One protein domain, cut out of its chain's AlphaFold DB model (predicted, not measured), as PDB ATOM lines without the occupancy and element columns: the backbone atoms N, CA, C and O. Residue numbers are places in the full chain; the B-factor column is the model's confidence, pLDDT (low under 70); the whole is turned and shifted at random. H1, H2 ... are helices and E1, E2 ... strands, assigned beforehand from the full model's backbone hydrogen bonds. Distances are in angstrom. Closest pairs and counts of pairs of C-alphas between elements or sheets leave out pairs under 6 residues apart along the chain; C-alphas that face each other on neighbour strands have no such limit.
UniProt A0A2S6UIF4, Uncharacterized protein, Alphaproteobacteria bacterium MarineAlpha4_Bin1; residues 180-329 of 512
ATOM      1  N   THR A 180     -18.673  35.708  -7.355       89.38
ATOM      2  CA  THR A 180     -19.178  34.481  -6.732       89.38
ATOM      3  C   THR A 180     -20.681  34.311  -6.962       89.38
ATOM      4  O   THR A 180     -21.128  33.226  -7.323       89.38
ATOM      5  N   ILE A 181     -21.479  35.374  -6.818       87.62
ATOM      6  CA  ILE A 181     -22.930  35.333  -7.091       87.62
ATOM      7  C   ILE A 181     -23.217  34.914  -8.544       87.62
ATOM      8  O   ILE A 181     -24.054  34.039  -8.793       87.62
ATOM      9  N   ARG A 182     -22.505  35.510  -9.510       88.69
ATOM     10  CA  ARG A 182     -22.630  35.181 -10.939       88.69
ATOM     11  C   ARG A 182     -22.183  33.751 -11.234       88.69
ATOM     12  O   ARG A 182     -22.884  33.029 -11.945       88.69
ATOM     13  N   ALA A 183     -21.055  33.323 -10.666       88.12
ATOM     14  CA  ALA A 183     -20.533  31.968 -10.816       88.12
ATOM     15  C   ALA A 183     -21.518  30.919 -10.278       88.12
ATOM     16  O   ALA A 183     -21.812  29.946 -10.972       88.12
ATOM     17  N   ASP A 184     -22.114  31.156  -9.108       90.12
ATOM     18  CA  ASP A 184     -23.161  30.308  -8.531       90.12
ATOM     19  C   ASP A 184     -24.391  30.206  -9.438       90.12
ATOM     20  O   ASP A 184     -24.899  29.110  -9.698       90.12
ATOM     21  N   GLY A 185     -24.896  31.349  -9.912       88.44
ATOM     22  CA  GLY A 185     -26.058  31.406 -10.801       88.44
ATOM     23  C   GLY A 185     -25.811  30.635 -12.095       88.44
ATOM     24  O   GLY A 185     -26.651  29.834 -12.520       88.44
ATOM     25  N   LYS A 186     -24.624  30.818 -12.679       89.94
ATOM     26  CA  LYS A 186     -24.175  30.093 -13.865       89.94
ATOM     27  C   LYS A 186     -24.060  28.592 -13.607       89.94
ATOM     28  O   LYS A 186     -24.628  27.817 -14.373       89.94
ATOM     29  N   ALA A 187     -23.389  28.176 -12.536       91.69
ATOM     30  CA  ALA A 187     -23.200  26.765 -12.205       91.69
ATOM     31  C   ALA A 187     -24.547  26.053 -12.004       91.69
ATOM     32  O   ALA A 187     -24.770  24.963 -12.535       91.69
ATOM     33  N   ARG A 188     -25.498  26.699 -11.312       92.25
ATOM     34  CA  ARG A 188     -26.869  26.187 -11.151       92.25
ATOM     35  C   ARG A 188     -27.582  26.036 -12.495       92.25
ATOM     36  O   ARG A 188     -28.230  25.014 -12.724       92.25
ATOM     37  N   PHE A 189     -27.460  27.025 -13.383       92.00
ATOM     38  CA  PHE A 189     -28.026  26.959 -14.731       92.00
ATOM     39  C   PHE A 189     -27.405  25.848 -15.574       92.00
ATOM     40  O   PHE A 189     -28.147  25.060 -16.150       92.00
ATOM     41  N   GLN A 190     -26.077  25.736 -15.598       92.50
ATOM     42  CA  GLN A 190     -25.367  24.697 -16.341       92.50
ATOM     43  C   GLN A 190     -25.734  23.298 -15.842       92.50
ATOM     44  O   GLN A 190     -26.036  22.434 -16.660       92.50
ATOM     45  N   LYS A 191     -25.809  23.092 -14.518       92.31
ATOM     46  CA  LYS A 191     -26.265  21.822 -13.934       92.31
ATOM     47  C   LYS A 191     -27.675  21.462 -14.412       92.31
ATOM     48  O   LYS A 191     -27.894  20.359 -14.909       92.31
ATOM     49  N   MET A 192     -28.620  22.400 -14.317       93.75
ATOM     50  CA  MET A 192     -29.996  22.186 -14.778       93.75
ATOM     51  C   MET A 192     -30.053  21.912 -16.285       93.75
ATOM     52  O   MET A 192     -30.677  20.940 -16.703       93.75
ATOM     53  N   ALA A 193     -29.384  22.729 -17.099       94.06
ATOM     54  CA  ALA A 193     -29.403  22.618 -18.554       94.06
ATOM     55  C   ALA A 193     -28.786  21.299 -19.036       94.06
ATOM     56  O   ALA A 193     -29.347  20.655 -19.921       94.06
ATOM     57  N   ARG A 194     -27.679  20.869 -18.417       95.69
ATOM     58  CA  ARG A 194     -27.052  19.565 -18.657       95.69
ATOM     59  C   ARG A 194     -28.030  18.429 -18.383       95.69
ATOM     60  O   ARG A 194     -28.265  17.599 -19.256       95.69
ATOM     61  N   SER A 195     -28.633  18.439 -17.199       95.62
ATOM     62  CA  SER A 195     -29.570  17.403 -16.778       95.62
ATOM     63  C   SER A 195     -30.801  17.328 -17.689       95.62
ATOM     64  O   SER A 195     -31.169  16.256 -18.162       95.62
ATOM     65  N   VAL A 196     -31.400  18.482 -18.008       95.06
ATOM     66  CA  VAL A 196     -32.529  18.580 -18.941       95.06
ATOM     67  C   VAL A 196     -32.151  18.059 -20.324       95.06
ATOM     68  O   VAL A 196     -32.913  17.280 -20.885       95.06
ATOM     69  N   ARG A 197     -30.993  18.461 -20.870       95.81
ATOM     70  CA  ARG A 197     -30.524  18.032 -22.197       95.81
ATOM     71  C   ARG A 197     -30.372  16.520 -22.274       95.81
ATOM     72  O   ARG A 197     -30.830  15.925 -23.242       95.81
ATOM     73  N   VAL A 198     -29.690  15.919 -21.301       97.75
ATOM     74  CA  VAL A 198     -29.416  14.482 -21.315       97.75
ATOM     75  C   VAL A 198     -30.718  13.704 -21.140       97.75
ATOM     76  O   VAL A 198     -31.075  12.931 -22.022       97.75
ATOM     77  N   ILE A 199     -31.485  13.965 -20.075       98.06
ATOM     78  CA  ILE A 199     -32.699  13.193 -19.763       98.06
ATOM     79  C   ILE A 199     -33.758  13.323 -20.865       98.06
ATOM     80  O   ILE A 199     -34.415  12.336 -21.188       98.06
ATOM     81  N   SER A 200     -33.932  14.505 -21.467       96.75
ATOM     82  CA  SER A 200     -34.907  14.672 -22.552       96.75
ATOM     83  C   SER A 200     -34.490  13.928 -23.821       96.75
ATOM     84  O   SER A 200     -35.326  13.291 -24.457       96.75
ATOM     85  N   ARG A 201     -33.194  13.928 -24.167       97.50
ATOM     86  CA  ARG A 201     -32.656  13.224 -25.342       97.50
ATOM     87  C   ARG A 201     -32.641  11.706 -25.192       97.50
ATOM     88  O   ARG A 201     -32.689  11.023 -26.203       97.50
ATOM     89  N   LEU A 202     -32.650  11.169 -23.972       98.19
ATOM     90  CA  LEU A 202     -32.886   9.734 -23.758       98.19
ATOM     91  C   LEU A 202     -34.320   9.308 -24.125       98.19
ATOM     92  O   LEU A 202     -34.567   8.124 -24.321       98.19
ATOM     93  N   GLN A 203     -35.259  10.256 -24.215       97.56
ATOM     94  CA  GLN A 203     -36.693   9.984 -24.356       97.56
ATOM     95  C   GLN A 203     -37.298  10.498 -25.666       97.56
ATOM     96  O   GLN A 203     -38.300   9.952 -26.114       97.56
ATOM     97  N   LEU A 204     -36.725  11.544 -26.265       94.81
ATOM     98  CA  LEU A 204     -37.317  12.258 -27.397       94.81
ATOM     99  C   LEU A 204     -36.446  12.231 -28.641       94.81
ATOM    100  O   LEU A 204     -35.223  12.393 -28.584       94.81
ATOM    101  N   THR A 205     -37.093  12.096 -29.791       91.44
ATOM    102  CA  THR A 205     -36.474  12.360 -31.092       91.44
ATOM    103  C   THR A 205     -36.148  13.850 -31.261       91.44
ATOM    104  O   THR A 205     -36.625  14.709 -30.516       91.44
ATOM    105  N   THR A 206     -35.327  14.185 -32.260       87.00
ATOM    106  CA  THR A 206     -35.010  15.585 -32.594       87.00
ATOM    107  C   THR A 206     -36.261  16.386 -32.970       87.00
ATOM    108  O   THR A 206     -36.387  17.543 -32.576       87.00
ATOM    109  N   GLU A 207     -37.207  15.763 -33.676       86.38
ATOM    110  CA  GLU A 207     -38.475  16.379 -34.077       86.38
ATOM    111  C   GLU A 207     -39.366  16.694 -32.866       86.38
ATOM    112  O   GLU A 207     -39.856  17.814 -32.722       86.38
ATOM    113  N   GLU A 208     -39.517  15.747 -31.935       90.00
ATOM    114  CA  GLU A 208     -40.302  15.966 -30.715       90.00
ATOM    115  C   GLU A 208     -39.668  17.023 -29.800       90.00
ATOM    116  O   GLU A 208     -40.376  17.844 -29.215       90.00
ATOM    117  N   LEU A 209     -38.333  17.048 -29.695       88.44
ATOM    118  CA  LEU A 209     -37.616  18.113 -28.986       88.44
ATOM    119  C   LEU A 209     -37.897  19.480 -29.601       88.44
ATOM    120  O   LEU A 209     -38.105  20.449 -28.866       88.44
ATOM    121  N   PHE A 210     -37.908  19.567 -30.930       85.69
ATOM    122  CA  PHE A 210     -38.227  20.803 -31.627       85.69
ATOM    123  C   PHE A 210     -39.650  21.254 -31.293       85.69
ATOM    124  O   PHE A 210     -39.797  22.357 -30.775       85.69
ATOM    125  N   ARG A 211     -40.648  20.362 -31.414       86.38
ATOM    126  CA  ARG A 211     -42.065  20.617 -31.078       86.38
ATOM    127  C   ARG A 211     -42.279  21.156 -29.651       86.38
ATOM    128  O   ARG A 211     -43.223  21.901 -29.417       86.38
ATOM    129  N   LEU A 212     -41.414  20.800 -28.693       88.81
ATOM    130  CA  LEU A 212     -41.517  21.221 -27.285       88.81
ATOM    131  C   LEU A 212     -40.689  22.456 -26.904       88.81
ATOM    132  O   LEU A 212     -40.915  23.045 -25.842       88.81
ATOM    133  N   THR A 213     -39.680  22.815 -27.697       82.75
ATOM    134  CA  THR A 213     -38.723  23.881 -27.341       82.75
ATOM    135  C   THR A 213     -38.927  25.153 -28.139       82.75
ATOM    136  O   THR A 213     -38.611  26.240 -27.640       82.75
ATOM    137  N   ARG A 214     -39.458  25.025 -29.352       72.75
ATOM    138  CA  ARG A 214     -39.803  26.129 -30.235       72.75
ATOM    139  C   ARG A 214     -41.086  25.776 -30.968       72.75
ATOM    140  O   ARG A 214     -41.342  24.610 -31.251       72.75
ATOM    141  N   ALA A 215     -41.870  26.783 -31.322       59.97
ATOM    142  CA  ALA A 215     -42.895  26.584 -32.322       59.97
ATOM    143  C   ALA A 215     -42.188  26.072 -33.587       59.97
ATOM    144  O   ALA A 215     -41.200  26.692 -34.015       59.97
ATOM    145  N   PRO A 216     -42.640  24.956 -34.184       50.56
ATOM    146  CA  PRO A 216     -42.316  24.700 -35.566       50.56
ATOM    147  C   PRO A 216     -42.639  25.953 -36.364       50.56
ATOM    148  O   PRO A 216     -43.595  26.659 -36.044       50.56
ATOM    149  N   ARG A 217     -41.825  26.264 -37.373       48.53
ATOM    150  CA  ARG A 217     -42.152  27.314 -38.334       48.53
ATOM    151  C   ARG A 217     -43.361  26.821 -39.135       48.53
ATOM    152  O   ARG A 217     -43.213  26.276 -40.223       48.53
ATOM    153  N   GLN A 218     -44.539  26.864 -38.526       46.12
ATOM    154  CA  GLN A 218     -45.769  26.385 -39.113       46.12
ATOM    155  C   GLN A 218     -46.217  27.478 -40.077       46.12
ATOM    156  O   GLN A 218     -46.784  28.479 -39.667       46.12
ATOM    157  N   LEU A 219     -45.767  27.276 -41.322       42.00
ATOM    158  CA  LEU A 219     -46.324  27.657 -42.619       42.00
ATOM    159  C   LEU A 219     -46.977  29.042 -42.682       42.00
ATOM    160  O   LEU A 219     -47.986  29.280 -42.029       42.00
ATOM    161  N   ASP A 220     -46.488  29.875 -43.606       42.53
ATOM    162  CA  ASP A 220     -47.004  31.196 -44.027       42.53
ATOM    163  C   ASP A 220     -48.509  31.234 -44.431       42.53
ATOM    164  O   ASP A 220     -48.995  32.203 -45.011       42.53
ATOM    165  N   SER A 221     -49.262  30.170 -44.147       48.06
ATOM    166  CA  SER A 221     -50.675  29.948 -44.426       48.06
ATOM    167  C   SER A 221     -51.565  29.769 -43.183       48.06
ATOM    168  O   SER A 221     -52.784  29.734 -43.346       48.06
ATOM    169  N   GLU A 222     -51.018  29.608 -41.970       55.31
ATOM    170  CA  GLU A 222     -51.825  29.505 -40.742       55.31
ATOM    171  C   GLU A 222     -51.927  30.857 -40.009       55.31
ATOM    172  O   GLU A 222     -50.956  31.609 -39.959       55.31
ATOM    173  N   PRO A 223     -53.100  31.209 -39.451       61.22
ATOM    174  CA  PRO A 223     -53.285  32.487 -38.768       61.22
ATOM    175  C   PRO A 223     -52.517  32.544 -37.434       61.22
ATOM    176  O   PRO A 223     -52.474  31.545 -36.713       61.22
ATOM    177  N   ASP A 224     -52.022  33.735 -37.067       75.88
ATOM    178  CA  ASP A 224     -51.169  34.011 -35.891       75.88
ATOM    179  C   ASP A 224     -51.642  33.336 -34.589       75.88
ATOM    180  O   ASP A 224     -52.837  33.402 -34.275       75.88
ATOM    181  N   PRO A 225     -50.751  32.716 -33.790       84.75
ATOM    182  CA  PRO A 225     -51.138  31.999 -32.576       84.75
ATOM    183  C   PRO A 225     -51.877  32.922 -31.598       84.75
ATOM    184  O   PRO A 225     -51.440  34.038 -31.343       84.75
ATOM    185  N   ASN A 226     -52.978  32.449 -31.003       85.94
ATOM    186  CA  ASN A 226     -53.688  33.240 -29.988       85.94
ATOM    187  C   ASN A 226     -53.106  33.062 -28.584       85.94
ATOM    188  O   ASN A 226     -53.342  33.895 -27.712       85.94
ATOM    189  N   VAL A 227     -52.344  31.990 -28.360       91.25
ATOM    190  CA  VAL A 227     -51.678  31.732 -27.085       91.25
ATOM    191  C   VAL A 227     -50.235  31.282 -27.280       91.25
ATOM    192  O   VAL A 227     -49.892  30.584 -28.234       91.25
ATOM    193  N   VAL A 228     -49.378  31.623 -26.327       93.25
ATOM    194  CA  VAL A 228     -48.049  31.023 -26.185       93.25
ATOM    195  C   VAL A 228     -48.117  29.944 -25.118       93.25
ATOM    196  O   VAL A 228     -48.420  30.243 -23.970       93.25
ATOM    197  N   PHE A 229     -47.790  28.698 -25.442       95.94
ATOM    198  CA  PHE A 229     -47.578  27.663 -24.437       95.94
ATOM    199  C   PHE A 229     -46.117  27.639 -23.984       95.94
ATOM    200  O   PHE A 229     -45.214  27.199 -24.700       95.94
ATOM    201  N   TYR A 230     -45.889  28.118 -22.763       95.62
ATOM    202  CA  TYR A 230     -44.587  28.148 -22.123       95.62
ATOM    203  C   TYR A 230     -44.419  26.967 -21.160       95.62
ATOM    204  O   TYR A 230     -44.926  26.949 -20.035       95.62
ATOM    205  N   THR A 231     -43.652  25.968 -21.593       93.50
ATOM    206  CA  THR A 231     -43.441  24.724 -20.835       93.50
ATOM    207  C   THR A 231     -42.463  24.906 -19.662       93.50
ATOM    208  O   THR A 231     -42.507  24.178 -18.665       93.50
ATOM    209  N   GLY A 232     -41.586  25.911 -19.746       93.12
ATOM    210  CA  GLY A 232     -40.439  26.079 -18.856       93.12
ATOM    211  C   GLY A 232     -39.274  25.147 -19.215       93.12
ATOM    212  O   GLY A 232     -39.258  24.493 -20.255       93.12
ATOM    213  N   CYS A 233     -38.250  25.091 -18.360       91.38
ATOM    214  CA  CYS A 233     -37.039  24.314 -18.654       91.38
ATOM    215  C   CYS A 233     -37.103  22.849 -18.185       91.38
ATOM    216  O   CYS A 233     -36.689  21.958 -18.919       91.38
ATOM    217  N   ASN A 234     -37.631  22.582 -16.986       91.94
ATOM    218  CA  ASN A 234     -37.506  21.271 -16.331       91.94
ATOM    219  C   ASN A 234     -38.532  20.216 -16.769       91.94
ATOM    220  O   ASN A 234     -38.268  19.027 -16.597       91.94
ATOM    221  N   VAL A 235     -39.685  20.602 -17.327       95.25
ATOM    222  CA  VAL A 235     -40.714  19.624 -17.740       95.25
ATOM    223  C   VAL A 235     -40.232  18.701 -18.856       95.25
ATOM    224  O   VAL A 235     -40.701  17.575 -18.952       95.25
ATOM    225  N   LEU A 236     -39.219  19.110 -19.625       94.69
ATOM    226  CA  LEU A 236     -38.601  18.271 -20.653       94.69
ATOM    227  C   LEU A 236     -37.934  17.002 -20.097       94.69
ATOM    228  O   LEU A 236     -37.688  16.076 -20.862       94.69
ATOM    229  N   LYS A 237     -37.664  16.926 -18.783       96.38
ATOM    230  CA  LYS A 237     -37.241  15.670 -18.138       96.38
ATOM    231  C   LYS A 237     -38.358  14.618 -18.120       96.38
ATOM    232  O   LYS A 237     -38.066  13.432 -18.095       96.38
ATOM    233  N   THR A 238     -39.618  15.048 -18.136       97.31
ATOM    234  CA  THR A 238     -40.838  14.221 -18.152       97.31
ATOM    235  C   THR A 238     -41.691  14.635 -19.356       97.31
ATOM    236  O   THR A 238     -42.755  15.241 -19.196       97.31
ATOM    237  N   PRO A 239     -41.195  14.410 -20.580       97.12
ATOM    238  CA  PRO A 239     -41.730  15.058 -21.766       97.12
ATOM    239  C   PRO A 239     -43.122  14.558 -22.160       97.12
ATOM    240  O   PRO A 239     -43.855  15.306 -22.801       97.12
ATOM    241  N   HIS A 240     -43.519  13.353 -21.732       98.31
ATOM    242  CA  HIS A 240     -44.864  12.815 -21.950       98.31
ATOM    243  C   HIS A 240     -45.955  13.786 -21.468       98.31
ATOM    244  O   HIS A 240     -46.958  13.961 -22.150       98.31
ATOM    245  N   ILE A 241     -45.713  14.497 -20.359       98.44
ATOM    246  CA  ILE A 241     -46.631  15.498 -19.807       98.44
ATOM    247  C   ILE A 241     -46.816  16.663 -20.781       98.44
ATOM    248  O   ILE A 241     -47.938  17.024 -21.118       98.44
ATOM    249  N   ALA A 242     -45.711  17.248 -21.253       97.44
ATOM    250  CA  ALA A 242     -45.767  18.392 -22.156       97.44
ATOM    251  C   ALA A 242     -46.337  17.997 -23.527       97.44
ATOM    252  O   ALA A 242     -47.116  18.754 -24.095       97.44
ATOM    253  N   LEU A 243     -46.010  16.802 -24.028       97.62
ATOM    254  CA  LEU A 243     -46.593  16.260 -25.257       97.62
ATOM    255  C   LEU A 243     -48.104  16.039 -25.121       97.62
ATOM    256  O   LEU A 243     -48.834  16.380 -26.044       97.62
ATOM    257  N   LEU A 244     -48.584  15.543 -23.976       98.25
ATOM    258  CA  LEU A 244     -50.021  15.442 -23.702       98.25
ATOM    259  C   LEU A 244     -50.690  16.816 -23.666       98.25
ATOM    260  O   LEU A 244     -51.784  16.958 -24.200       98.25
ATOM    261  N   CYS A 245     -50.046  17.843 -23.098       98.12
ATOM    262  CA  CYS A 245     -50.559  19.213 -23.184       98.12
ATOM    263  C   CYS A 245     -50.741  19.654 -24.642       98.12
ATOM    264  O   CYS A 245     -51.808  20.164 -24.975       98.12
ATOM    265  N   LEU A 246     -49.742  19.418 -25.503       96.62
ATOM    266  CA  LEU A 246     -49.828  19.750 -26.928       96.62
ATOM    267  C   LEU A 246     -50.934  18.965 -27.633       96.62
ATOM    268  O   LEU A 246     -51.761  19.557 -28.310       96.62
ATOM    269  N   ASP A 247     -51.007  17.650 -27.424       97.38
ATOM    270  CA  ASP A 247     -52.022  16.810 -28.065       97.38
ATOM    271  C   ASP A 247     -53.449  17.184 -27.626       97.38
ATOM    272  O   ASP A 247     -54.385  17.125 -28.424       97.38
ATOM    273  N   VAL A 248     -53.628  17.597 -26.364       97.75
ATOM    274  CA  VAL A 248     -54.903  18.129 -25.861       97.75
ATOM    275  C   VAL A 248     -55.230  19.464 -26.527       97.75
ATOM    276  O   VAL A 248     -56.363  19.644 -26.966       97.75
ATOM    277  N   MET A 249     -54.258  20.376 -26.638       95.62
ATOM    278  CA  MET A 249     -54.423  21.658 -27.334       95.62
ATOM    279  C   MET A 249     -54.778  21.466 -28.814       95.62
ATOM    280  O   MET A 249     -55.713  22.106 -29.295       95.62
ATOM    281  N   ASP A 250     -54.102  20.543 -29.501       94.50
ATOM    282  CA  ASP A 250     -54.385  20.168 -30.889       94.50
ATOM    283  C   ASP A 250     -55.814  19.627 -31.017       94.50
ATOM    284  O   ASP A 250     -56.570  20.035 -31.900       94.50
ATOM    285  N   ARG A 251     -56.231  18.744 -30.096       95.69
ATOM    286  CA  ARG A 251     -57.566  18.131 -30.121       95.69
ATOM    287  C   ARG A 251     -58.691  19.147 -29.929       95.69
ATOM    288  O   ARG A 251     -59.715  19.007 -30.590       95.69
ATOM    289  N   ILE A 252     -58.505  20.149 -29.067       94.75
ATOM    290  CA  ILE A 252     -59.493  21.221 -28.841       94.75
ATOM    291  C   ILE A 252     -59.368  22.383 -29.843       94.75
ATOM    292  O   ILE A 252     -60.060  23.392 -29.697       94.75
ATOM    293  N   GLY A 253     -58.474  22.276 -30.834       91.44
ATOM    294  CA  GLY A 253     -58.286  23.282 -31.881       91.44
ATOM    295  C   GLY A 253     -57.669  24.598 -31.392       91.44
ATOM    296  O   GLY A 253     -57.983  25.662 -31.929       91.44
ATOM    297  N   ALA A 254     -56.830  24.563 -30.354       90.75
ATOM    298  CA  ALA A 254     -56.090  25.741 -29.912       90.75
ATOM    299  C   ALA A 254     -54.986  26.099 -30.923       90.75
ATOM    300  O   ALA A 254     -54.323  25.218 -31.461       90.75
ATOM    301  N   ARG A 255     -54.753  27.398 -31.148       89.69
ATOM    302  CA  ARG A 255     -53.706  27.898 -32.054       89.69
ATOM    303  C   ARG A 255     -52.570  28.469 -31.228       89.69
ATOM    304  O   ARG A 255     -52.738  29.519 -30.613       89.69
ATOM    305  N   TYR A 256     -51.435  27.791 -31.178       91.38
ATOM    306  CA  TYR A 256     -50.419  28.121 -30.189       91.38
ATOM    307  C   TYR A 256     -48.997  28.107 -30.735       91.38
ATOM    308  O   TYR A 256     -48.658  27.342 -31.630       91.38
ATOM    309  N   ALA A 257     -48.148  28.932 -30.128       91.38
ATOM    310  CA  ALA A 257     -46.699  28.832 -30.256       91.38
ATOM    311  C   ALA A 257     -46.116  28.173 -29.002       91.38
ATOM    312  O   ALA A 257     -46.557  28.465 -27.892       91.38
ATOM    313  N   VAL A 258     -45.112  27.307 -29.151       92.25
ATOM    314  CA  VAL A 258     -44.475  26.624 -28.015       92.25
ATOM    315  C   VAL A 258     -43.115  27.234 -27.719       92.25
ATOM    316  O   VAL A 258     -42.279  27.384 -28.607       92.25
ATOM    317  N   PHE A 259     -42.852  27.525 -26.451       91.88
ATOM    318  CA  PHE A 259     -41.516  27.881 -25.987       91.88
ATOM    319  C   PHE A 259     -41.152  27.026 -24.785       91.88
ATOM    320  O   PHE A 259     -41.914  26.893 -23.827       91.88
ATOM    321  N   GLY A 260     -39.956  26.455 -24.817       90.38
ATOM    322  CA  GLY A 260     -39.524  25.536 -23.779       90.38
ATOM    323  C   GLY A 260     -38.024  25.373 -23.696       90.38
ATOM    324  O   GLY A 260     -37.268  25.856 -24.541       90.38
ATOM    325  N   GLY A 261     -37.599  24.665 -22.659       89.31
ATOM    326  CA  GLY A 261     -36.209  24.286 -22.458       89.31
ATOM    327  C   GLY A 261     -35.296  25.413 -21.960       89.31
ATOM    328  O   GLY A 261     -35.736  26.537 -21.701       89.31
ATOM    329  N   PRO A 262     -33.996  25.112 -21.779       89.75
ATOM    330  CA  PRO A 262     -33.036  26.047 -21.188       89.75
ATOM    331  C   PRO A 262     -32.832  27.343 -21.984       89.75
ATOM    332  O   PRO A 262     -32.508  28.369 -21.391       89.75
ATOM    333  N   SER A 263     -33.058  27.323 -23.301       87.00
ATOM    334  CA  SER A 263     -32.955  28.500 -24.175       87.00
ATOM    335  C   SER A 263     -34.028  29.560 -23.900       87.00
ATOM    336  O   SER A 263     -33.827  30.720 -24.258       87.00
ATOM    337  N   ASN A 264     -35.128  29.177 -23.246       90.62
ATOM    338  CA  ASN A 264     -36.240  30.036 -22.834       90.62
ATOM    339  C   ASN A 264     -36.387  30.032 -21.299       90.62
ATOM    340  O   ASN A 264     -37.487  29.962 -20.757       90.62
ATOM    341  N   CYS A 265     -35.274  29.990 -20.562       92.38
ATOM    342  CA  CYS A 265     -35.296  29.976 -19.099       92.38
ATOM    343  C   CYS A 265     -35.847  31.295 -18.526       92.38
ATOM    344  O   CYS A 265     -35.486  32.370 -18.993       92.38
ATOM    345  N   CYS A 266     -36.628  31.226 -17.445       93.12
ATOM    346  CA  CYS A 266     -37.190  32.400 -16.763       93.12
ATOM    347  C   CYS A 266     -36.186  33.184 -15.888       93.12
ATOM    348  O   CYS A 266     -36.576  34.114 -15.190       93.12
ATOM    349  N   GLY A 267     -34.910  32.779 -15.840       92.88
ATOM    350  CA  GLY A 267     -33.873  33.447 -15.034       92.88
ATOM    351  C   GLY A 267     -33.895  33.121 -13.532       92.88
ATOM    352  O   GLY A 267     -33.116  33.684 -12.761       92.88
ATOM    353  N   ILE A 268     -34.741  32.187 -13.080       92.81
ATOM    354  CA  ILE A 268     -34.879  31.872 -11.647       92.81
ATOM    355  C   ILE A 268     -33.583  31.362 -10.994       92.81
ATOM    356  O   ILE A 268     -33.372  31.570  -9.800       92.81
ATOM    357  N   LEU A 269     -32.708  30.682 -11.739       91.81
ATOM    358  CA  LEU A 269     -31.486  30.092 -11.176       91.81
ATOM    359  C   LEU A 269     -30.462  31.169 -10.801       91.81
ATOM    360  O   LEU A 269     -29.879  31.096  -9.720       91.81
ATOM    361  N   GLN A 270     -30.338  32.197 -11.642       91.25
ATOM    362  CA  GLN A 270     -29.586  33.419 -11.371       91.25
ATOM    363  C   GLN A 270     -30.225  34.194 -10.213       91.25
ATOM    364  O   GLN A 270     -29.551  34.516  -9.238       91.25
ATOM    365  N   MET A 271     -31.552  34.370 -10.246       89.44
ATOM    366  CA  MET A 271     -32.291  35.076  -9.193       89.44
ATOM    367  C   MET A 271     -32.076  34.441  -7.810       89.44
ATOM    368  O   MET A 271     -31.784  35.132  -6.839       89.44
ATOM    369  N   ARG A 272     -32.157  33.106  -7.707       87.62
ATOM    370  CA  ARG A 272     -31.907  32.367  -6.455       87.62
ATOM    371  C   ARG A 272     -30.456  32.451  -5.980       87.62
ATOM    372  O   ARG A 272     -30.195  32.155  -4.816       87.62
ATOM    373  N   ALA A 273     -29.505  32.745  -6.865       88.06
ATOM    374  CA  ALA A 273     -28.107  32.963  -6.490       88.06
ATOM    375  C   ALA A 273     -27.851  34.390  -5.977       88.06
ATOM    376  O   ALA A 273     -26.829  34.622  -5.340       88.06
ATOM    377  N   GLY A 274     -28.781  35.322  -6.215       87.06
ATOM    378  CA  GLY A 274     -28.607  36.747  -5.935       87.06
ATOM    379  C   GLY A 274     -28.314  37.591  -7.178       87.06
ATOM    380  O   GLY A 274     -28.196  38.807  -7.065       87.06
ATOM    381  N   ASP A 275     -28.209  36.981  -8.362       87.25
ATOM    382  CA  ASP A 275     -27.859  37.663  -9.611       87.25
ATOM    383  C   ASP A 275     -29.110  38.193 -10.327       87.25
ATOM    384  O   ASP A 275     -29.577  37.638 -11.328       87.25
ATOM    385  N   ALA A 276     -29.683  39.268  -9.782       86.62
ATOM    386  CA  ALA A 276     -30.883  39.899 -10.331       86.62
ATOM    387  C   ALA A 276     -30.672  40.420 -11.766       86.62
ATOM    388  O   ALA A 276     -31.574  40.312 -12.593       86.62
ATOM    389  N   ALA A 277     -29.476  40.923 -12.090       85.19
ATOM    390  CA  ALA A 277     -29.178  41.480 -13.407       85.19
ATOM    391  C   ALA A 277     -29.187  40.401 -14.501       85.19
ATOM    392  O   ALA A 277     -29.846  40.561 -15.530       85.19
ATOM    393  N   SER A 278     -28.498  39.274 -14.288       86.69
ATOM    394  CA  SER A 278     -28.521  38.176 -15.263       86.69
ATOM    395  C   SER A 278     -29.879  37.479 -15.307       86.69
ATOM    396  O   SER A 278     -30.305  37.062 -16.383       86.69
ATOM    397  N   ALA A 279     -30.587  37.389 -14.173       88.19
ATOM    398  CA  ALA A 279     -31.972  36.920 -14.152       88.19
ATOM    399  C   ALA A 279     -32.874  37.800 -15.034       88.19
ATOM    400  O   ALA A 279     -33.621  37.272 -15.855       88.19
ATOM    401  N   GLY A 280     -32.733  39.124 -14.908       85.94
ATOM    402  CA  GLY A 280     -33.414  40.134 -15.713       85.94
ATOM    403  C   GLY A 280     -33.158  39.964 -17.208       85.94
ATOM    404  O   GLY A 280     -34.105  39.832 -17.977       85.94
ATOM    405  N   ARG A 281     -31.886  39.866 -17.624       85.19
ATOM    406  CA  ARG A 281     -31.523  39.644 -19.037       85.19
ATOM    407  C   ARG A 281     -32.091  38.334 -19.588       85.19
ATOM    408  O   ARG A 281     -32.618  38.303 -20.696       85.19
ATOM    409  N   GLN A 282     -31.991  37.248 -18.825       86.12
ATOM    410  CA  GLN A 282     -32.434  35.920 -19.255       86.12
ATOM    411  C   GLN A 282     -33.962  35.827 -19.387       86.12
ATOM    412  O   GLN A 282     -34.468  35.321 -20.393       86.12
ATOM    413  N   GLY A 283     -34.698  36.311 -18.384       89.00
ATOM    414  CA  GLY A 283     -36.158  36.335 -18.426       89.00
ATOM    415  C   GLY A 283     -36.693  37.369 -19.418       89.00
ATOM    416  O   GLY A 283     -37.617  37.046 -20.152       89.00
ATOM    417  N   GLY A 284     -36.065  38.546 -19.531       86.94
ATOM    418  CA  GLY A 284     -36.417  39.588 -20.504       86.94
ATOM    419  C   GLY A 284     -36.375  39.074 -21.942       86.94
ATOM    420  O   GLY A 284     -37.398  39.073 -22.609       86.94
ATOM    421  N   ARG A 285     -35.260  38.450 -22.357       86.12
ATOM    422  CA  ARG A 285     -35.150  37.799 -23.682       86.12
ATOM    423  C   ARG A 285     -36.224  36.737 -23.936       86.12
ATOM    424  O   ARG A 285     -36.563  36.457 -25.082       86.12
ATOM    425  N   THR A 286     -36.704  36.078 -22.881       89.44
ATOM    426  CA  THR A 286     -37.785  35.089 -22.988       89.44
ATOM    427  C   THR A 286     -39.132  35.785 -23.197       89.44
ATOM    428  O   THR A 286     -39.882  35.379 -24.077       89.44
ATOM    429  N   LEU A 287     -39.403  36.862 -22.453       87.56
ATOM    430  CA  LEU A 287     -40.591  37.701 -22.624       87.56
ATOM    431  C   LEU A 287     -40.630  38.349 -24.017       87.56
ATOM    432  O   LEU A 287     -41.665  38.278 -24.671       87.56
ATOM    433  N   ASP A 288     -39.508  38.878 -24.513       84.12
ATOM    434  CA  ASP A 288     -39.399  39.482 -25.853       84.12
ATOM    435  C   ASP A 288     -39.833  38.516 -26.960       84.12
ATOM    436  O   ASP A 288     -40.514  38.900 -27.909       84.12
ATOM    437  N   ARG A 289     -39.493  37.229 -26.821       85.62
ATOM    438  CA  ARG A 289     -39.930  36.190 -27.762       85.62
ATOM    439  C   ARG A 289     -41.425  35.923 -27.689       85.62
ATOM    440  O   ARG A 289     -42.014  35.635 -28.723       85.62
ATOM    441  N   PHE A 290     -42.026  36.003 -26.501       86.69
ATOM    442  CA  PHE A 290     -43.475  35.870 -26.349       86.69
ATOM    443  C   PHE A 290     -44.185  37.068 -26.982       86.69
ATOM    444  O   PHE A 290     -45.110  36.882 -27.760       86.69
ATOM    445  N   PHE A 291     -43.705  38.290 -26.728       80.06
ATOM    446  CA  PHE A 291     -44.235  39.500 -27.363       80.06
ATOM    447  C   PHE A 291     -44.114  39.450 -28.888       80.06
ATOM    448  O   PHE A 291     -45.047  39.825 -29.595       80.06
ATOM    449  N   GLY A 292     -42.999  38.921 -29.397       81.19
ATOM    450  CA  GLY A 292     -42.760  38.755 -30.827       81.19
ATOM    451  C   GLY A 292     -43.738  37.818 -31.543       81.19
ATOM    452  O   GLY A 292     -43.752  37.823 -32.770       81.19
ATOM    453  N   THR A 293     -44.556  37.030 -30.829       83.25
ATOM    454  CA  THR A 293     -45.586  36.195 -31.471       83.25
ATOM    455  C   THR A 293     -46.913  36.908 -31.696       83.25
ATOM    456  O   THR A 293     -47.757  36.360 -32.394       83.25
ATOM    457  N   GLY A 294     -47.146  38.060 -31.055       81.06
ATOM    458  CA  GLY A 294     -48.443  38.747 -31.091       81.06
ATOM    459  C   GLY A 294     -49.592  38.001 -30.393       81.06
ATOM    460  O   GLY A 294     -50.749  38.324 -30.639       81.06
ATOM    461  N   ALA A 295     -49.297  37.008 -29.544       84.62
ATOM    462  CA  ALA A 295     -50.325  36.233 -28.847       84.62
ATOM    463  C   ALA A 295     -50.965  37.028 -27.694       84.62
ATOM    464  O   ALA A 295     -50.291  37.804 -27.015       84.62
ATOM    465  N   ASP A 296     -52.245  36.765 -27.416       82.56
ATOM    466  CA  ASP A 296     -53.021  37.477 -26.389       82.56
ATOM    467  C   ASP A 296     -52.678  37.024 -24.956       82.56
ATOM    468  O   ASP A 296     -52.838  37.768 -23.985       82.56
ATOM    469  N   GLU A 297     -52.246  35.770 -24.802       88.50
ATOM    470  CA  GLU A 297     -52.066  35.124 -23.500       88.50
ATOM    471  C   GLU A 297     -50.877  34.153 -23.503       88.50
ATOM    472  O   GLU A 297     -50.652  33.411 -24.463       88.50
ATOM    473  N   VAL A 298     -50.139  34.105 -22.391       91.88
ATOM    474  CA  VAL A 298     -49.079  33.114 -22.160       91.88
ATOM    475  C   VAL A 298     -49.578  32.058 -21.179       91.88
ATOM    476  O   VAL A 298     -49.852  32.340 -20.014       91.88
ATOM    477  N   LEU A 299     -49.646  30.814 -21.638       94.94
ATOM    478  CA  LEU A 299     -49.983  29.634 -20.858       94.94
ATOM    479  C   LEU A 299     -48.723  29.036 -20.231       94.94
ATOM    480  O   LEU A 299     -47.959  28.338 -20.896       94.94
ATOM    481  N   SER A 300     -48.499  29.280 -18.943       95.12
ATOM    482  CA  SER A 300     -47.380  28.690 -18.207       95.12
ATOM    483  C   SER A 300     -47.728  27.293 -17.690       95.12
ATOM    484  O   SER A 300     -48.743  27.088 -17.021       95.12
ATOM    485  N   TRP A 301     -46.862  26.310 -17.939       96.31
ATOM    486  CA  TRP A 301     -46.929  25.015 -17.250       96.31
ATOM    487  C   TRP A 301     -46.302  25.072 -15.848       96.31
ATOM    488  O   TRP A 301     -46.748  24.410 -14.909       96.31
ATOM    489  N   CYS A 302     -45.220  25.837 -15.702       93.94
ATOM    490  CA  CYS A 302     -44.359  25.787 -14.529       93.94
ATOM    491  C   CYS A 302     -44.698  26.920 -13.540       93.94
ATOM    492  O   CYS A 302     -44.530  28.092 -13.884       93.94
ATOM    493  N   PRO A 303     -45.060  26.614 -12.278       93.00
ATOM    494  CA  PRO A 303     -45.434  27.638 -11.299       93.00
ATOM    495  C   PRO A 303     -44.241  28.518 -10.912       93.00
ATOM    496  O   PRO A 303     -44.379  29.706 -10.653       93.00
ATOM    497  N   THR A 304     -43.021  27.971 -10.933       92.56
ATOM    498  CA  THR A 304     -41.804  28.766 -10.714       92.56
ATOM    499  C   THR A 304     -41.586  29.790 -11.822       92.56
ATOM    500  O   THR A 304     -41.122  30.893 -11.551       92.56
ATOM    501  N   CYS A 305     -41.887  29.418 -13.067       93.56
ATOM    502  CA  CYS A 305     -41.797  30.312 -14.213       93.56
ATOM    503  C   CYS A 305     -42.855  31.411 -14.144       93.56
ATOM    504  O   CYS A 305     -42.512  32.571 -14.340       93.56
ATOM    505  N   ASP A 306     -44.087  31.041 -13.797       91.00
ATOM    506  CA  ASP A 306     -45.210  31.958 -13.599       91.00
ATOM    507  C   ASP A 306     -44.900  33.006 -12.520       91.00
ATOM    508  O   ASP A 306     -44.841  34.194 -12.804       91.00
ATOM    509  N   VAL A 307     -44.506  32.570 -11.321       88.44
ATOM    510  CA  VAL A 307     -44.130  33.467 -10.212       88.44
ATOM    511  C   VAL A 307     -42.865  34.284 -10.519       88.44
ATOM    512  O   VAL A 307     -42.640  35.358  -9.956       88.44
ATOM    513  N   GLN A 308     -41.948  33.777 -11.347       90.44
ATOM    514  CA  GLN A 308     -40.739  34.525 -11.701       90.44
ATOM    515  C   GLN A 308     -41.030  35.618 -12.725       90.44
ATOM    516  O   GLN A 308     -40.656  36.762 -12.493       90.44
ATOM    517  N   LEU A 309     -41.682  35.276 -13.831       88.62
ATOM    518  CA  LEU A 309     -41.970  36.226 -14.897       88.62
ATOM    519  C   LEU A 309     -43.137  37.147 -14.512       88.62
ATOM    520  O   LEU A 309     -42.989  38.363 -14.584       88.62
ATOM    521  N   GLY A 310     -44.235  36.574 -14.018       82.38
ATOM    522  CA  GLY A 310     -45.476  37.249 -13.635       82.38
ATOM    523  C   GLY A 310     -45.327  38.258 -12.506       82.38
ATOM    524  O   GLY A 310     -45.799  39.382 -12.621       82.38
ATOM    525  N   GLU A 311     -44.648  37.886 -11.420       79.56
ATOM    526  CA  GLU A 311     -44.593  38.744 -10.225       79.56
ATOM    527  C   GLU A 311     -43.279  39.482 -10.030       79.56
ATOM    528  O   GLU A 311     -43.262  40.497  -9.344       79.56
ATOM    529  N   ALA A 312     -42.166  38.962 -10.554       77.38
ATOM    530  CA  ALA A 312     -40.855  39.557 -10.300       77.38
ATOM    531  C   ALA A 312     -40.261  40.295 -11.502       77.38
ATOM    532  O   ALA A 312     -39.273  40.994 -11.313       77.38
ATOM    533  N   MET A 313     -40.807  40.131 -12.712       77.44
ATOM    534  CA  MET A 313     -40.224  40.730 -13.919       77.44
ATOM    535  C   MET A 313     -41.207  41.606 -14.688       77.44
ATOM    536  O   MET A 313     -40.863  42.740 -15.000       77.44
ATOM    537  N   LEU A 314     -42.421  41.124 -14.962       71.25
ATOM    538  CA  LEU A 314     -43.439  41.890 -15.686       71.25
ATOM    539  C   LEU A 314     -43.787  43.238 -15.025       71.25
ATOM    540  O   LEU A 314     -43.874  44.218 -15.759       71.25
ATOM    541  N   PRO A 315     -43.882  43.364 -13.683       64.50
ATOM    542  CA  PRO A 315     -44.108  44.665 -13.046       64.50
ATOM    543  C   PRO A 315     -42.973  45.681 -13.249       64.50
ATOM    544  O   PRO A 315     -43.164  46.862 -12.988       64.50
ATOM    545  N   SER A 316     -41.789  45.229 -13.673       56.16
ATOM    546  CA  SER A 316     -40.581  46.049 -13.846       56.16
ATOM    547  C   SER A 316     -40.224  46.306 -15.315       56.16
ATOM    548  O   SER A 316     -39.198  46.921 -15.586       56.16
ATOM    549  N   GLN A 317     -41.020  45.811 -16.268       53.72
ATOM    550  CA  GLN A 317     -40.786  45.997 -17.702       53.72
ATOM    551  C   GLN A 317     -41.617  47.186 -18.218       53.72
ATOM    552  O   GLN A 317     -42.825  47.220 -17.970       53.72
ATOM    553  N   PRO A 318     -41.018  48.152 -18.945       43.66
ATOM    554  CA  PRO A 318     -41.772  49.230 -19.570       43.66
ATOM    555  C   PRO A 318     -42.772  48.635 -20.567       43.66
ATOM    556  O   PRO A 318     -42.423  47.876 -21.470       43.66
ATOM    557  N   SER A 319     -44.048  48.927 -20.337       45.75
ATOM    558  CA  SER A 319     -45.195  48.313 -20.999       45.75
ATOM    559  C   SER A 319     -45.216  48.583 -22.508       45.75
ATOM    560  O   SER A 319     -45.766  49.592 -22.944       45.75
ATOM    561  N   ASN A 320     -44.693  47.653 -23.308       40.09
ATOM    562  CA  ASN A 320     -44.966  47.581 -24.753       40.09
ATOM    563  C   ASN A 320     -45.965  46.465 -25.122       40.09
ATOM    564  O   ASN A 320     -46.254  46.248 -26.295       40.09
ATOM    565  N   GLY A 321     -46.543  45.797 -24.121       43.75
ATOM    566  CA  GLY A 321     -47.639  44.845 -24.270       43.75
ATOM    567  C   GLY A 321     -48.012  44.264 -22.908       43.75
ATOM    568  O   GLY A 321     -47.135  43.879 -22.141       43.75
ATOM    569  N   ALA A 322     -49.299  44.226 -22.577       48.19
ATOM    570  CA  ALA A 322     -49.790  43.538 -21.388       48.19
ATOM    571  C   ALA A 322     -50.402  42.208 -21.838       48.19
ATOM    572  O   ALA A 322     -51.539  42.193 -22.297       48.19
ATOM    573  N   PHE A 323     -49.659  41.103 -21.737       60.53
ATOM    574  CA  PHE A 323     -50.269  39.774 -21.808       60.53
ATOM    575  C   PHE A 323     -50.561  39.267 -20.397       60.53
ATOM    576  O   PHE A 323     -49.807  39.521 -19.454       60.53
ATOM    577  N   GLY A 324     -51.652  38.520 -20.249       67.88
ATOM    578  CA  GLY A 324     -51.890  37.732 -19.043       67.88
ATOM    579  C   GLY A 324     -51.009  36.484 -19.058       67.88
ATOM    580  O   GLY A 324     -50.991  35.755 -20.050       67.88
ATOM    581  N   MET A 325     -50.279  36.225 -17.970       85.19
ATOM    582  CA  MET A 325     -49.772  34.878 -17.701       85.19
ATOM    583  C   MET A 325     -50.865  34.086 -16.997       85.19
ATOM    584  O   MET A 325     -51.385  34.514 -15.968       85.19
ATOM    585  N   THR A 326     -51.200  32.930 -17.555       90.06
ATOM    586  CA  THR A 326     -52.190  32.024 -16.986       90.06
ATOM    587  C   THR A 326     -51.606  30.630 -16.903       90.06
ATOM    588  O   THR A 326     -50.929  30.162 -17.813       90.06
ATOM    589  N   MET A 327     -51.892  29.916 -15.821       94.38
ATOM    590  CA  MET A 327     -51.476  28.525 -15.719       94.38
ATOM    591  C   MET A 327     -52.260  27.635 -16.678       94.38
ATOM    592  O   MET A 327     -53.477  27.762 -16.813       94.38
ATOM    593  N   PHE A 328     -51.575  26.672 -17.292       97.25
ATOM    594  CA  PHE A 328     -52.166  25.772 -18.282       97.25
ATOM    595  C   PHE A 328     -53.431  25.054 -17.775       97.25
ATOM    596  O   PHE A 328     -54.426  24.970 -18.490       97.25
ATOM    597  N   SER A 329     -53.450  24.602 -16.515       97.19
ATOM    598  CA  SER A 329     -54.639  23.966 -15.928       97.19
ATOM    599  C   SER A 329     -55.833  24.918 -15.803       97.19
ATOM    600  O   SER A 329     -56.969  24.494 -16.001       97.19
TER     601      SER A 329
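This is residues 180 to 329 of the 512 residues of an uncharacterized protein of Alphaproteobacteria bacterium MarineAlpha4_Bin1 (UniProt A0A2S6UIF4). A small twisted sheet of four parallel strands lies between two helix layers, H6 and H7 on one face, H2 and H4 on the other. The long helix H1 stands off the sheet, beyond the ends of E1 and E2, with H3 packed near its end and H5 near its start. The 150 printed residues have seven named helices and four named strands, along the chain H1 H2 E1 H3 H4 E2 H5 H6 E3 H7 E4; the sheet's order is E2 E1 E3 E4 and the class is mixed, helices and strands. The whole is compact, with a radius of gyration of the C-alphas of 15.2 A and spans of 48 by 40 by 28 A.

Find C-alpha 227 at (-51.678, 31.732, -27.085); from there E1 runs 15.0 A to residue 232. Its sheet also holds E2, residues 256 to 260, E3, residues 297 to 300, and E4, residues 324 to 327, which ends at (-51.476, 28.525, -15.719). On this sheet are H2, residues 206 to 213, and H4, residues 239 to 251, 18.2 A long, on one face, and H6, residues 276 to 291, 21.6 A long, and H7, residues 303 to 312, on the opposite face. H1, residues 180 to 201, begins at (-19.178, 34.481, -6.732) and is 31.3 A long; H3 is residues 234 to 237 and H5 residues 268 to 273.

Look between E2 and E1 for N 229 and O 257, 2.8 A apart; between E1 and E3, for N 299 and O 228, 2.7 A; between E3 and E4, for N 300 and O 326, 2.8 A. E1, H3 H4, E2 and E3, H7, E4 are strand-helix-strand units, parallel neighbours joined through helices; E2, H5 H6, E3 is a split one, with E1 between its strands; the three crossovers are right-handed. H4 runs along the strands over E2 and E1 at a height over the sheet of 10.4 A, and H6 over E1 on the opposite face at 11.4 A. H1 touches H5 with residues 181 to 189 alone, closest at the C-alphas of Gly 185 and Gln 270, 4.1 A. H5 and H6 form a helical hairpin, with the C-alphas of Gln 270 and Ala 279 closest, 5.1 A. Every O i to N i+4 pair is within hydrogen-bond range in H1, H2, H4, H5 and H6, and 5 of 6 in H7; H3 is too short for one.

The C-alphas of Thr 180 and Ser 221 are the two farthest apart, 49.3 A. The printed part has no cut. The links H2 to E1 and H7 to E4 are long; pLDDT is under 70 at residues 215 to 223 and 315 to 324.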